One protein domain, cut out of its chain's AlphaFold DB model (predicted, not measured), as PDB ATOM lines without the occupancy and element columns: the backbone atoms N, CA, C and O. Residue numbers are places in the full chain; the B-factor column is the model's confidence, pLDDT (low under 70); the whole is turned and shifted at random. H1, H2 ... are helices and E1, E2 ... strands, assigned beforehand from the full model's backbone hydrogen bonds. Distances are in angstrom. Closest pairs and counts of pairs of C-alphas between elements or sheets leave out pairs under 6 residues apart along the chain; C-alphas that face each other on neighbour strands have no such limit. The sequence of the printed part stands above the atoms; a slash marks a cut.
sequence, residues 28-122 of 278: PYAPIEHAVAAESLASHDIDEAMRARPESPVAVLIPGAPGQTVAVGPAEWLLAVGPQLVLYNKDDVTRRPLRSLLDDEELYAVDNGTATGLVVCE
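This is residues 28 to 122 of the 278 residues of the protein "Acyl-CoA_dh_1 domain-containing protein" of Amycolatopsis sp. DR6-1 (UniProt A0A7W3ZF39). Two small sheets sit side by side along the domain, E1 E3 E4 E7 and E2 E6 E5, coming together where edge strand E2 nears edge strand E1; helix H1 lies across one face of the four-stranded sheet, and its first residue reaches E2. The 95 printed residues hold one named helix and seven named strands in the order H1 E1 E2 E3 E4 E5 E6 E7. The larger sheet, E1 E3 E4 E7 in order, is mixed; the smaller, E2 E6 E5, is antiparallel. The class is mixed, helices and strands, though under half of the residues are in named elements; the whole is compact, with a radius of gyration of the C-alphas of 12.5 A and spans of 36 by 29 by 22 A.

Find C-alpha 30 at (-55.914, -0.064, 2.413); from there H1 runs 18.1 A to residue 42. After the unnamed residues 43 to 57, look for E1 at residues 58 to 60, beginning at C-alpha 58, (-53.916, -4.439, 10.399). E2 follows at residues 69 to 72, E3 at 77 to 81, 12.9 A long, and E4 at 85 to 89, 13.5 A. Then come E5, residues 94 to 98, 12.8 A, and E6, residues 107 to 111, 13.1 A. E7, residues 118 to 121, ends at C-alpha 121, (-42.841, -16.452, 10.967).

Begin with the four-stranded sheet, only just strongly twisted, its C-alphas up to 4.1 A off its best plane. E1 is parallel to E3, with N 79 and O 59 at 2.8 A. E3 and E4 form an antiparallel hairpin, with N 80 and O 86 at 2.8 A; E7 is antiparallel to E4, with N 87 and O 118 at 2.8 A. H1 is on this sheet at a height of 8.6 A, making two layers, a helix on one face of a sheet. It runs across the strands, at 76 degrees to E1 on the local plane, and its closest C-alphas to E1 are His 34 and Val 58, 5.6 A. In H1 every O i to N i+4 pair is within hydrogen-bond range. Now move to E2, whose Ala 71 has its C-alpha 5.8 A from that of Ala 59 in E1, the closest pair. E2 is antiparallel to E6, with N 71 and O 108 at 2.8 A, and E5 and E6 form a hairpin, with N 98 and O 107 at 2.8 A. E5 is apart from E1, E3, E4 and E7.

The C-alphas of Asp 45 and Leu 101 are the two farthest apart, 36.9 A. The printed part has no cut. The link from H1 to E1 is long, 15 residues. The mean pLDDT of the printed part is 88.2, and no printed residue is under 70.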
ATOM      1  N   PRO A  28     -60.363   3.296  -2.020       89.50
ATOM      2  CA  PRO A  28     -59.173   3.257  -1.164       89.50
ATOM      3  C   PRO A  28     -58.416   1.924  -1.290       89.50
ATOM      4  O   PRO A  28     -59.040   0.886  -1.493       89.50
ATOM      5  N   TYR A  29     -57.081   1.941  -1.173       86.56
ATOM      6  CA  TYR A  29     -56.258   0.735  -1.354       86.56
ATOM      7  C   TYR A  29     -56.072  -0.074  -0.062       86.56
ATOM      8  O   TYR A  29     -55.922  -1.290  -0.123       86.56
ATOM      9  N   ALA A  30     -56.128   0.574   1.107       85.31
ATOM     10  CA  ALA A  30     -55.914  -0.064   2.413       85.31
ATOM     11  C   ALA A  30     -56.707  -1.376   2.652       85.31
ATOM     12  O   ALA A  30     -56.142  -2.297   3.241       85.31
ATOM     13  N   PRO A  31     -57.959  -1.543   2.167       87.94
ATOM     14  CA  PRO A  31     -58.671  -2.819   2.280       87.94
ATOM     15  C   PRO A  31     -57.950  -4.010   1.627       87.94
ATOM     16  O   PRO A  31     -58.096  -5.138   2.089       87.94
ATOM     17  N   ILE A  32     -57.146  -3.778   0.583       91.00
ATOM     18  CA  ILE A  32     -56.355  -4.825  -0.078       91.00
ATOM     19  C   ILE A  32     -55.229  -5.304   0.840       91.00
ATOM     20  O   ILE A  32     -55.054  -6.509   1.017       91.00
ATOM     21  N   GLU A  33     -54.485  -4.375   1.441       90.81
ATOM     22  CA  GLU A  33     -53.417  -4.686   2.404       90.81
ATOM     23  C   GLU A  33     -53.982  -5.404   3.626       90.81
ATOM     24  O   GLU A  33     -53.440  -6.424   4.046       90.81
ATOM     25  N   HIS A  34     -55.119  -4.918   4.128       91.44
ATOM     26  CA  HIS A  34     -55.856  -5.548   5.214       91.44
ATOM     27  C   HIS A  34     -56.250  -6.992   4.884       91.44
ATOM     28  O   HIS A  34     -55.995  -7.889   5.682       91.44
ATOM     29  N   ALA A  35     -56.831  -7.240   3.705       91.81
ATOM     30  CA  ALA A  35     -57.242  -8.581   3.292       91.81
ATOM     31  C   ALA A  35     -56.048  -9.542   3.184       91.81
ATOM     32  O   ALA A  35     -56.134 -10.687   3.622       91.81
ATOM     33  N   VAL A  36     -54.911  -9.080   2.645       92.75
ATOM     34  CA  VAL A  36     -53.702  -9.916   2.603       92.75
ATOM     35  C   VAL A  36     -53.180 -10.190   4.011       92.75
ATOM     36  O   VAL A  36     -52.860 -11.335   4.316       92.75
ATOM     37  N   ALA A  37     -53.136  -9.179   4.883       92.50
ATOM     38  CA  ALA A  37     -52.733  -9.364   6.273       92.50
ATOM     39  C   ALA A  37     -53.647 -10.363   6.999       92.50
ATOM     40  O   ALA A  37     -53.146 -11.253   7.678       92.50
ATOM     41  N   ALA A  38     -54.966 -10.274   6.812       91.88
ATOM     42  CA  ALA A  38     -55.933 -11.202   7.396       91.88
ATOM     43  C   ALA A  38     -55.648 -12.654   6.998       91.88
ATOM     44  O   ALA A  38     -55.565 -13.529   7.858       91.88
ATOM     45  N   GLU A  39     -55.434 -12.903   5.707       90.31
ATOM     46  CA  GLU A  39     -55.132 -14.240   5.195       90.31
ATOM     47  C   GLU A  39     -53.786 -14.772   5.687       90.31
ATOM     48  O   GLU A  39     -53.661 -15.962   5.965       90.31
ATOM     49  N   SER A  40     -52.778 -13.905   5.786       89.81
ATOM     50  CA  SER A  40     -51.455 -14.280   6.285       89.81
ATOM     51  C   SER A  40     -51.471 -14.581   7.778       89.81
ATOM     52  O   SER A  40     -50.810 -15.511   8.222       89.81
ATOM     53  N   LEU A  41     -52.229 -13.824   8.568       90.50
ATOM     54  CA  LEU A  41     -52.324 -14.019  10.013       90.50
ATOM     55  C   LEU A  41     -53.229 -15.203  10.382       90.50
ATOM     56  O   LEU A  41     -52.961 -15.886  11.363       90.50
ATOM     57  N   ALA A  42     -54.258 -15.500   9.582       87.94
ATOM     58  CA  ALA A  42     -55.179 -16.610   9.835       87.94
ATOM     59  C   ALA A  42     -54.511 -17.995   9.808       87.94
ATOM     60  O   ALA A  42     -55.039 -18.934  10.401       87.94
ATOM     61  N   SER A  43     -53.366 -18.134   9.131       80.75
ATOM     62  CA  SER A  43     -52.616 -19.393   9.062       80.75
ATOM     63  C   SER A  43     -51.642 -19.607  10.226       80.75
ATOM     64  O   SER A  43     -50.892 -20.579  10.192       80.75
ATOM     65  N   HIS A  44     -51.612 -18.710  11.216       86.38
ATOM     66  CA  HIS A  44     -50.664 -18.754  12.330       86.38
ATOM     67  C   HIS A  44     -51.388 -18.733  13.679       86.38
ATOM     68  O   HIS A  44     -52.497 -18.207  13.807       86.38
ATOM     69  N   ASP A  45     -50.743 -19.314  14.689       86.88
ATOM     70  CA  ASP A  45     -51.242 -19.319  16.061       86.88
ATOM     71  C   ASP A  45     -50.886 -17.994  16.745       86.88
ATOM     72  O   ASP A  45     -49.781 -17.804  17.248       86.88
ATOM     73  N   ILE A  46     -51.810 -17.039  16.661       88.88
ATOM     74  CA  ILE A  46     -51.700 -15.710  17.268       88.88
ATOM     75  C   ILE A  46     -52.955 -15.396  18.077       88.88
ATOM     76  O   ILE A  46     -54.050 -15.891  17.770       88.88
ATOM     77  N   ASP A  47     -52.803 -14.497  19.049       88.31
ATOM     78  CA  ASP A  47     -53.913 -14.014  19.863       88.31
ATOM     79  C   ASP A  47     -55.046 -13.447  19.006       88.31
ATOM     80  O   ASP A  47     -54.848 -12.758  18.001       88.31
ATOM     81  N   GLU A  48     -56.279 -13.703  19.439       84.75
ATOM     82  CA  GLU A  48     -57.479 -13.322  18.696       84.75
ATOM     83  C   GLU A  48     -57.559 -11.806  18.445       84.75
ATOM     84  O   GLU A  48     -58.061 -11.379  17.401       84.75
ATOM     85  N   ALA A  49     -57.038 -11.002  19.378       84.31
ATOM     86  CA  ALA A  49     -56.972  -9.543  19.299       84.31
ATOM     87  C   ALA A  49     -55.978  -9.028  18.239       84.31
ATOM     88  O   ALA A  49     -56.078  -7.879  17.818       84.31
ATOM     89  N   MET A  50     -55.033  -9.867  17.807       86.94
ATOM     90  CA  MET A  50     -54.012  -9.543  16.803       86.94
ATOM     91  C   MET A  50     -54.459  -9.893  15.379       86.94
ATOM     92  O   MET A  50     -53.819  -9.492  14.404       86.94
ATOM     93  N   ARG A  51     -55.551 -10.653  15.233       87.00
ATOM     94  CA  ARG A  51     -56.104 -11.003  13.921       87.00
ATOM     95  C   ARG A  51     -56.678  -9.759  13.255       87.00
ATOM     96  O   ARG A  51     -57.336  -8.951  13.901       87.00
ATOM     97  N   ALA A  52     -56.474  -9.631  11.948       86.69
ATOM     98  CA  ALA A  52     -57.057  -8.537  11.184       86.69
ATOM     99  C   ALA A  52     -58.590  -8.651  11.173       86.69
ATOM    100  O   ALA A  52     -59.131  -9.685  10.773       86.69
ATOM    101  N   ARG A  53     -59.279  -7.588  11.604       86.12
ATOM    102  CA  ARG A  53     -60.746  -7.493  11.600       86.12
ATOM    103  C   ARG A  53     -61.212  -6.180  10.969       86.12
ATOM    104  O   ARG A  53     -60.462  -5.203  11.025       86.12
ATOM    105  N   PRO A  54     -62.441  -6.108  10.431       83.19
ATOM    106  CA  PRO A  54     -62.985  -4.857   9.900       83.19
ATOM    107  C   PRO A  54     -62.904  -3.679  10.887       83.19
ATOM    108  O   PRO A  54     -62.622  -2.554  10.483       83.19
ATOM    109  N   GLU A  55     -63.124  -3.936  12.177       80.62
ATOM    110  CA  GLU A  55     -63.131  -2.949  13.261       80.62
ATOM    111  C   GLU A  55     -61.747  -2.622  13.845       80.62
ATOM    112  O   GLU A  55     -61.568  -1.545  14.411       80.62
ATOM    113  N   SER A  56     -60.765  -3.517  13.689       80.31
ATOM    114  CA  SER A  56     -59.365  -3.287  14.066       80.31
ATOM    115  C   SER A  56     -58.469  -3.722  12.904       80.31
ATOM    116  O   SER A  56     -58.038  -4.882  12.816       80.31
ATOM    117  N   PRO A  57     -58.254  -2.824  11.925       86.25
ATOM    118  CA  PRO A  57     -57.495  -3.176  10.746       86.25
ATOM    119  C   PRO A  57     -56.013  -3.328  11.078       86.25
ATOM    120  O   PRO A  57     -55.443  -2.530  11.821       86.25
ATOM    121  N   VAL A  58     -55.377  -4.325  10.463       91.88
ATOM    122  CA  VAL A  58     -53.916  -4.439  10.399       91.88
ATOM    123  C   VAL A  58     -53.424  -3.654   9.184       91.88
ATOM    124  O   VAL A  58     -53.910  -3.883   8.074       91.88
ATOM    125  N   ALA A  59     -52.456  -2.758   9.376       92.69
ATOM    126  CA  ALA A  59     -51.767  -2.098   8.269       92.69
ATOM    127  C   ALA A  59     -50.510  -2.880   7.902       92.69
ATOM    128  O   ALA A  59     -49.701  -3.228   8.760       92.69
ATOM    129  N   VAL A  60     -50.311  -3.116   6.610       93.81
ATOM    130  CA  VAL A  60     -49.047  -3.653   6.106       93.81
ATOM    131  C   VAL A  60     -48.048  -2.509   5.985       93.81
ATOM    132  O   VAL A  60     -48.357  -1.461   5.419       93.81
ATOM    133  N   LEU A  61     -46.841  -2.702   6.513       92.88
ATOM    134  CA  LEU A  61     -45.771  -1.721   6.375       92.88
ATOM    135  C   LEU A  61     -45.225  -1.735   4.949       92.88
ATOM    136  O   LEU A  61     -44.715  -2.748   4.463       92.88
ATOM    137  N   ILE A  62     -45.290  -0.579   4.298       89.50
ATOM    138  CA  ILE A  62     -44.783  -0.368   2.943       89.50
ATOM    139  C   ILE A  62     -43.476   0.438   2.965       89.50
ATOM    140  O   ILE A  62     -43.250   1.230   3.884       89.50
ATOM    141  N   PRO A  63     -42.588   0.269   1.970       83.69
ATOM    142  CA  PRO A  63     -41.396   1.099   1.835       83.69
ATOM    143  C   PRO A  63     -41.724   2.598   1.722       83.69
ATOM    144  O   PRO A  63     -42.555   2.999   0.909       83.69
ATOM    145  N   GLY A  64     -41.028   3.424   2.507       80.50
ATOM    146  CA  GLY A  64     -41.055   4.887   2.436       80.50
ATOM    147  C   GLY A  64     -39.746   5.468   1.891       80.50
ATOM    148  O   GLY A  64     -39.146   4.932   0.955       80.50
ATOM    149  N   ALA A  65     -39.282   6.574   2.484       76.69
ATOM    150  CA  ALA A  65     -37.930   7.083   2.249       76.69
ATOM    151  C   ALA A  65     -36.862   6.033   2.646       76.69
ATOM    152  O   ALA A  65     -37.177   5.080   3.361       76.69
ATOM    153  N   PRO A  66     -35.594   6.160   2.208       75.06
ATOM    154  CA  PRO A  66     -34.540   5.229   2.614       75.06
ATOM    155  C   PRO A  66     -34.483   5.047   4.139       75.06
ATOM    156  O   PRO A  66     -34.345   6.022   4.871       75.06
ATOM    157  N   GLY A  67     -34.608   3.800   4.604       75.38
ATOM    158  CA  GLY A  67     -34.624   3.456   6.033       75.38
ATOM    159  C   GLY A  67     -35.957   3.689   6.754       75.38
ATOM    160  O   GLY A  67     -36.025   3.475   7.955       75.38
ATOM    161  N   GLN A  68     -37.009   4.100   6.047       82.62
ATOM    162  CA  GLN A  68     -38.326   4.385   6.612       82.62
ATOM    163  C   GLN A  68     -39.385   3.433   6.052       82.62
ATOM    164  O   GLN A  68     -39.396   3.125   4.856       82.62
ATOM    165  N   THR A  69     -40.324   3.026   6.903       91.94
ATOM    166  CA  THR A  69     -41.570   2.376   6.487       91.94
ATOM    167  C   THR A  69     -42.754   3.313   6.693       91.94
ATOM    168  O   THR A  69     -42.685   4.309   7.420       91.94
ATOM    169  N   VAL A  70     -43.843   3.036   5.986       91.81
ATOM    170  CA  VAL A  70     -45.091   3.790   6.075       91.81
ATOM    171  C   VAL A  70     -46.225   2.815   6.368       91.81
ATOM    172  O   VAL A  70     -46.248   1.715   5.824       91.81
ATOM    173  N   ALA A  71     -47.153   3.221   7.225       92.50
ATOM    174  CA  ALA A  71     -48.427   2.553   7.448       92.50
ATOM    175  C   ALA A  71     -49.562   3.390   6.850       92.50
ATOM    176  O   ALA A  71     -49.517   4.626   6.888       92.50
ATOM    177  N   VAL A  72     -50.575   2.710   6.316       89.25
ATOM    178  CA  VAL A  72     -51.783   3.331   5.763       89.25
ATOM    179  C   VAL A  72     -52.944   3.117   6.732       89.25
ATOM    180  O   VAL A  72     -53.238   1.988   7.121       89.25
ATOM    181  N   GLY A  73     -53.622   4.202   7.098       86.81
ATOM    182  CA  GLY A  73     -54.774   4.185   7.994       86.81
ATOM    183  C   GLY A  73     -54.430   4.084   9.489       86.81
ATOM    184  O   GLY A  73     -53.263   3.968   9.869       86.81
ATOM    185  N   PRO A  74     -55.452   4.133  10.361       85.19
ATOM    186  CA  PRO A  74     -55.300   4.228  11.815       85.19
ATOM    187  C   PRO A  74     -55.088   2.869  12.510       85.19
ATOM    188  O   PRO A  74     -55.454   2.709  13.674       85.19
ATOM    189  N   ALA A  75     -54.523   1.888  11.804       90.56
ATOM    190  CA  ALA A  75     -54.387   0.504  12.256       90.56
ATOM    191  C   ALA A  75     -53.784   0.358  13.666       90.56
ATOM    192  O   ALA A  75     -52.864   1.089  14.054       90.56
ATOM    193  N   GLU A  76     -54.306  -0.616  14.416       91.00
ATOM    194  CA  GLU A  76     -53.815  -0.983  15.751       91.00
ATOM    195  C   GLU A  76     -52.568  -1.864  15.686       91.00
ATOM    196  O   GLU A  76     -51.653  -1.722  16.493       91.00
ATOM    197  N   TRP A  77     -52.504  -2.716  14.671       93.69
ATOM    198  CA  TRP A  77     -51.401  -3.637  14.452       93.69
ATOM    199  C   TRP A  77     -50.732  -3.353  13.113       93.69
ATOM    200  O   TRP A  77     -51.395  -3.044  12.117       93.69
ATOM    201  N   LEU A  78     -49.407  -3.463  13.087       94.81
ATOM    202  CA  LEU A  78     -48.583  -3.173  11.918       94.81
ATOM    203  C   LEU A  78     -47.805  -4.421  11.513       94.81
ATOM    204  O   LEU A  78     -46.980  -4.914  12.281       94.81
ATOM    205  N   LEU A  79     -48.047  -4.922  10.306       94.69
ATOM    206  CA  LEU A  79     -47.393  -6.115   9.778       94.69
ATOM    207  C   LEU A  79     -46.200  -5.725   8.902       94.69
ATOM    208  O   LEU A  79     -46.365  -5.220   7.789       94.69
ATOM    209  N   ALA A  80     -44.988  -5.997   9.379       92.75
ATOM    210  CA  ALA A  80     -43.785  -5.956   8.560       92.75
ATOM    211  C   ALA A  80     -43.674  -7.234   7.724       92.75
ATOM    212  O   ALA A  80     -43.691  -8.341   8.262       92.75
ATOM    213  N   VAL A  81     -43.516  -7.070   6.408       90.94
ATOM    214  CA  VAL A  81     -43.342  -8.179   5.462       90.94
ATOM    215  C   VAL A  81     -41.924  -8.143   4.899       90.94
ATOM    216  O   VAL A  81     -41.563  -7.244   4.137       90.94
ATOM    217  N   GLY A  82     -41.115  -9.133   5.263       85.19
ATOM    218  CA  GLY A  82     -39.738  -9.290   4.801       85.19
ATOM    219  C   GLY A  82     -39.329 -10.765   4.747       85.19
ATOM    220  O   GLY A  82     -40.171 -11.613   4.461       85.19
ATOM    221  N   PRO A  83     -38.052 -11.088   5.027       80.06
ATOM    222  CA  PRO A  83     -37.628 -12.469   5.275       80.06
ATOM    223  C   PRO A  83     -38.421 -13.121   6.416       80.06
ATOM    224  O   PRO A  83     -38.613 -14.327   6.419       80.06
ATOM    225  N   GLN A  84     -38.912 -12.298   7.344       88.00
ATOM    226  CA  GLN A  84     -39.803 -12.672   8.434       88.00
ATOM    227  C   GLN A  84     -41.100 -11.864   8.346       88.00
ATOM    228  O   GLN A  84     -41.120 -10.754   7.796       88.00
ATOM    229  N   LEU A  85     -42.169 -12.415   8.920       91.56
ATOM    230  CA  LEU A  85     -43.386 -11.667   9.224       91.56
ATOM    231  C   LEU A  85     -43.307 -11.221  10.679       91.56
ATOM    232  O   LEU A  85     -43.201 -12.066  11.566       91.56
ATOM    233  N   VAL A  86     -43.357  -9.915  10.925       92.88
ATOM    234  CA  VAL A  86     -43.276  -9.363  12.286       92.88
ATOM    235  C   VAL A  86     -44.453  -8.432  12.516       92.88
ATOM    236  O   VAL A  86     -44.672  -7.511  11.727       92.88
ATOM    237  N   LEU A  87     -45.211  -8.673  13.581       94.19
ATOM    238  CA  LEU A  87     -46.351  -7.858  13.972       94.19
ATOM    239  C   LEU A  87     -45.949  -6.930  15.120       94.19
ATOM    240  O   LEU A  87     -45.438  -7.377  16.146       94.19
ATOM    241  N   TYR A  88     -46.185  -5.637  14.947       94.50
ATOM    242  CA  TYR A  88     -45.930  -4.621  15.964       94.50
ATOM    243  C   TYR A  88     -47.253  -4.062  16.461       94.50
ATOM    244  O   TYR A  88     -48.146  -3.784  15.653       94.50
ATOM    245  N   ASN A  89     -47.366  -3.846  17.770       93.00
ATOM    246  CA  ASN A  89     -48.420  -2.990  18.282       93.00
ATOM    247  C   ASN A  89     -48.101  -1.536  17.904       93.00
ATOM    248  O   ASN A  89     -46.945  -1.105  17.934       93.00
ATOM    249  N   LYS A  90     -49.129  -0.768  17.549       92.06
ATOM    250  CA  LYS A  90     -49.000   0.657  17.242       92.06
ATOM    251  C   LYS A  90     -48.366   1.494  18.362       92.06
ATOM    252  O   LYS A  90     -47.830   2.558  18.050       92.06
ATOM    253  N   ASP A  91     -48.480   1.051  19.612       92.19
ATOM    254  CA  ASP A  91     -48.024   1.764  20.807       92.19
ATOM    255  C   ASP A  91     -46.551   1.452  21.126       92.19
ATOM    256  O   ASP A  91     -45.888   2.235  21.804       92.19
ATOM    257  N   ASP A  92     -46.008   0.372  20.552       93.12
ATOM    258  CA  ASP A  92     -44.598  -0.021  20.687       93.12
ATOM    259  C   ASP A  92     -43.684   0.663  19.657       93.12
ATOM    260  O   ASP A  92     -42.459   0.548  19.728       93.12
ATOM    261  N   VAL A  93     -44.256   1.366  18.673       93.00
ATOM    262  CA  VAL A  93     -43.512   2.017  17.587       93.00
ATOM    263  C   VAL A  93     -43.749   3.521  17.553       93.00
ATOM    264  O   VAL A  93     -44.811   4.031  17.910       93.00
ATOM    265  N   THR A  94     -42.772   4.264  17.032       92.69
ATOM    266  CA  THR A  94     -42.961   5.697  16.801       92.69
ATOM    267  C   THR A  94     -43.705   5.911  15.489       92.69
ATOM    268  O   THR A  94     -43.271   5.450  14.431       92.69
ATOM    269  N   ARG A  95     -44.818   6.654  15.543       92.56
ATOM    270  CA  ARG A  95     -45.620   7.013  14.365       92.56
ATOM    271  C   ARG A  95     -45.702   8.518  14.200       92.56
ATOM    272  O   ARG A  95     -46.124   9.233  15.105       92.56
ATOM    273  N   ARG A  96     -45.346   9.000  13.012       93.12
ATOM    274  CA  ARG A  96     -45.454  10.416  12.651       93.12
ATOM    275  C   ARG A  96     -46.402  10.580  11.465       93.12
ATOM    276  O   ARG A  96     -46.143   9.975  10.426       93.12
ATOM    277  N   PRO A  97     -47.452  11.412  11.562       93.31
ATOM    278  CA  PRO A  97     -48.358  11.624  10.443       93.31
ATOM    279  C   PRO A  97     -47.614  12.211   9.237       93.31
ATOM    280  O   PRO A  97     -46.722  13.060   9.366       93.31
ATOM    281  N   LEU A  98     -47.990  11.742   8.053       90.69
ATOM    282  CA  LEU A  98     -47.523  12.220   6.762       90.69
ATOM    283  C   LEU A  98     -48.684  12.848   6.001       90.69
ATOM    284  O   LEU A  98     -49.828  12.403   6.076       90.69
ATOM    285  N   ARG A  99     -48.369  13.871   5.208       88.50
ATOM    286  CA  ARG A  99     -49.334  14.419   4.265       88.50
ATOM    287  C   ARG A  99     -49.491  13.448   3.102       88.50
ATOM    288  O   ARG A  99     -48.537  13.225   2.356       88.50
ATOM    289  N   SER A 100     -50.693  12.916   2.935       84.62
ATOM    290  CA  SER A 100     -51.021  12.090   1.784       84.62
ATOM    291  C   SER A 100     -51.175  12.933   0.521       84.62
ATOM    292  O   SER A 100     -51.690  14.053   0.542       84.62
ATOM    293  N   LEU A 101     -50.715  12.375  -0.599       80.44
ATOM    294  CA  LEU A 101     -51.051  12.874  -1.930       80.44
ATOM    295  C   LEU A 101     -52.446  12.431  -2.358       80.44
ATOM    296  O   LEU A 101     -52.846  12.785  -3.460       80.44
ATOM    297  N   LEU A 102     -53.162  11.662  -1.542       85.00
ATOM    298  CA  LEU A 102     -54.508  11.171  -1.783       85.00
ATOM    299  C   LEU A 102     -55.412  11.658  -0.654       85.00
ATOM    300  O   LEU A 102     -55.044  11.585   0.513       85.00
ATOM    301  N   ASP A 103     -56.588  12.164  -1.004       78.88
ATOM    302  CA  ASP A 103     -57.489  12.792  -0.030       78.88
ATOM    303  C   ASP A 103     -58.254  11.746   0.815       78.88
ATOM    304  O   ASP A 103     -58.977  12.100   1.738       78.88
ATOM    305  N   ASP A 104     -58.086  10.456   0.499       82.62
ATOM    306  CA  ASP A 104     -58.786   9.309   1.084       82.62
ATOM    307  C   ASP A 104     -57.866   8.323   1.830       82.62
ATOM    308  O   ASP A 104     -58.286   7.208   2.133       82.62
ATOM    309  N   GLU A 105     -56.619   8.708   2.124       84.69
ATOM    310  CA  GLU A 105     -55.681   7.873   2.883       84.69
ATOM    311  C   GLU A 105     -54.943   8.680   3.954       84.69
ATOM    312  O   GLU A 105     -54.275   9.672   3.657       84.69
ATOM    313  N   GLU A 106     -55.002   8.206   5.197       89.44
ATOM    314  CA  GLU A 106     -54.093   8.641   6.256       89.44
ATOM    315  C   GLU A 106     -52.777   7.873   6.144       89.44
ATOM    316  O   GLU A 106     -52.780   6.654   5.966       89.44
ATOM    317  N   LEU A 107     -51.650   8.573   6.258       91.38
ATOM    318  CA  LEU A 107     -50.323   7.972   6.170       91.38
ATOM    319  C   LEU A 107     -49.530   8.270   7.434       91.38
ATOM    320  O   LEU A 107     -49.500   9.405   7.909       91.38
ATOM    321  N   TYR A 108     -48.817   7.264   7.923       93.25
ATOM    322  CA  TYR A 108     -47.951   7.379   9.086       93.25
ATOM    323  C   TYR A 108     -46.561   6.874   8.724       93.25
ATOM    324  O   TYR A 108     -46.398   5.734   8.312       93.25
ATOM    325  N   ALA A 109     -45.550   7.720   8.884       93.31
ATOM    326  CA  ALA A 109     -44.166   7.281   8.934       93.31
ATOM    327  C   ALA A 109     -43.968   6.444  10.197       93.31
ATOM    328  O   ALA A 109     -44.266   6.933  11.289       93.31
ATOM    329  N   VAL A 110     -43.457   5.229  10.039       93.50
ATOM    330  CA  VAL A 110     -43.222   4.295  11.138       93.50
ATOM    331  C   VAL A 110     -41.722   4.127  11.333       93.50
ATOM    332  O   VAL A 110     -40.986   3.863  10.381       93.50
ATOM    333  N   ASP A 111     -41.287   4.304  12.575       90.25
ATOM    334  CA  ASP A 111     -39.955   3.939  13.044       90.25
ATOM    335  C   ASP A 111     -40.113   2.867  14.123       90.25
ATOM    336  O   ASP A 111     -40.702   3.101  15.183       90.25
ATOM    337  N   ASN A 112     -39.635   1.667  13.799       84.38
ATOM    338  CA  ASN A 112     -39.677   0.503  14.669       84.38
ATOM    339  C   ASN A 112     -38.402   0.330  15.511       84.38
ATOM    340  O   ASN A 112     -38.382  -0.578  16.331       84.38
ATOM    341  N   GLY A 113     -37.383   1.194  15.371       81.19
ATOM    342  CA  GLY A 113     -36.216   1.310  16.259       81.19
ATOM    343  C   GLY A 113     -35.746   0.008  16.924       81.19
ATOM    344  O   GLY A 113     -35.256  -0.904  16.263       81.19
ATOM    345  N   THR A 114     -35.888  -0.053  18.254       80.31
ATOM    346  CA  THR A 114     -35.610  -1.231  19.100       80.31
ATOM    347  C   THR A 114     -36.882  -1.965  19.543       80.31
ATOM    348  O   THR A 114     -36.839  -2.739  20.500       80.31
ATOM    349  N   ALA A 115     -38.031  -1.676  18.923       85.56
ATOM    350  CA  ALA A 115     -39.299  -2.296  19.277       85.56
ATOM    351  C   ALA A 115     -39.208  -3.812  19.074       85.56
ATOM    352  O   ALA A 115     -38.767  -4.291  18.028       85.56
ATOM    353  N   THR A 116     -39.630  -4.572  20.083       85.69
ATOM    354  CA  THR A 116     -39.674  -6.034  19.995       85.69
ATOM    355  C   THR A 116     -41.044  -6.430  19.461       85.69
ATOM    356  O   THR A 116     -42.004  -6.517  20.217       85.69
ATOM    357  N   GLY A 117     -41.151  -6.595  18.142       90.06
ATOM    358  CA  GLY A 117     -42.373  -7.105  17.522       90.06
ATOM    359  C   GLY A 117     -42.548  -8.609  17.757       90.06
ATOM    360  O   GLY A 117     -41.569  -9.329  17.963       90.06
ATOM    361  N   LEU A 118     -43.788  -9.094  17.680       92.06
ATOM    362  CA  LEU A 118     -44.067 -10.528  17.653       92.06
ATOM    363  C   LEU A 118     -43.636 -11.086  16.300       92.06
ATOM    364  O   LEU A 118     -44.185 -10.698  15.264       92.06
ATOM    365  N   VAL A 119     -42.692 -12.021  16.293       91.38
ATOM    366  CA  VAL A 119     -42.339 -12.722  15.061       91.38
ATOM    367  C   VAL A 119     -43.389 -13.793  14.780       91.38
ATOM    368  O   VAL A 119     -43.533 -14.756  15.523       91.38
ATOM    369  N   VAL A 120     -44.147 -13.594  13.703       89.25
ATOM    370  CA  VAL A 120     -45.226 -14.488  13.263       89.25
ATOM    371  C   VAL A 120     -44.664 -15.657  12.447       89.25
ATOM    372  O   VAL A 120     -45.150 -16.777  12.563       89.25
ATOM    373  N   CYS A 121     -43.627 -15.408  11.635       86.62
ATOM    374  CA  CYS A 121     -42.841 -16.452  10.967       86.62
ATOM    375  C   CYS A 121     -41.353 -16.069  10.959       86.62
ATOM    376  O   CYS A 121     -41.011 -14.977  10.497       86.62
ATOM    377  N   GLU A 122     -40.480 -16.958  11.454       76.62
ATOM    378  CA  GLU A 122     -39.035 -16.715  11.636       76.62
ATOM    379  C   GLU A 122     -38.145 -17.213  10.483       76.62
ATOM    380  O   GLU A 122     -37.009 -16.745  10.358       76.62
TER     381      GLU A 122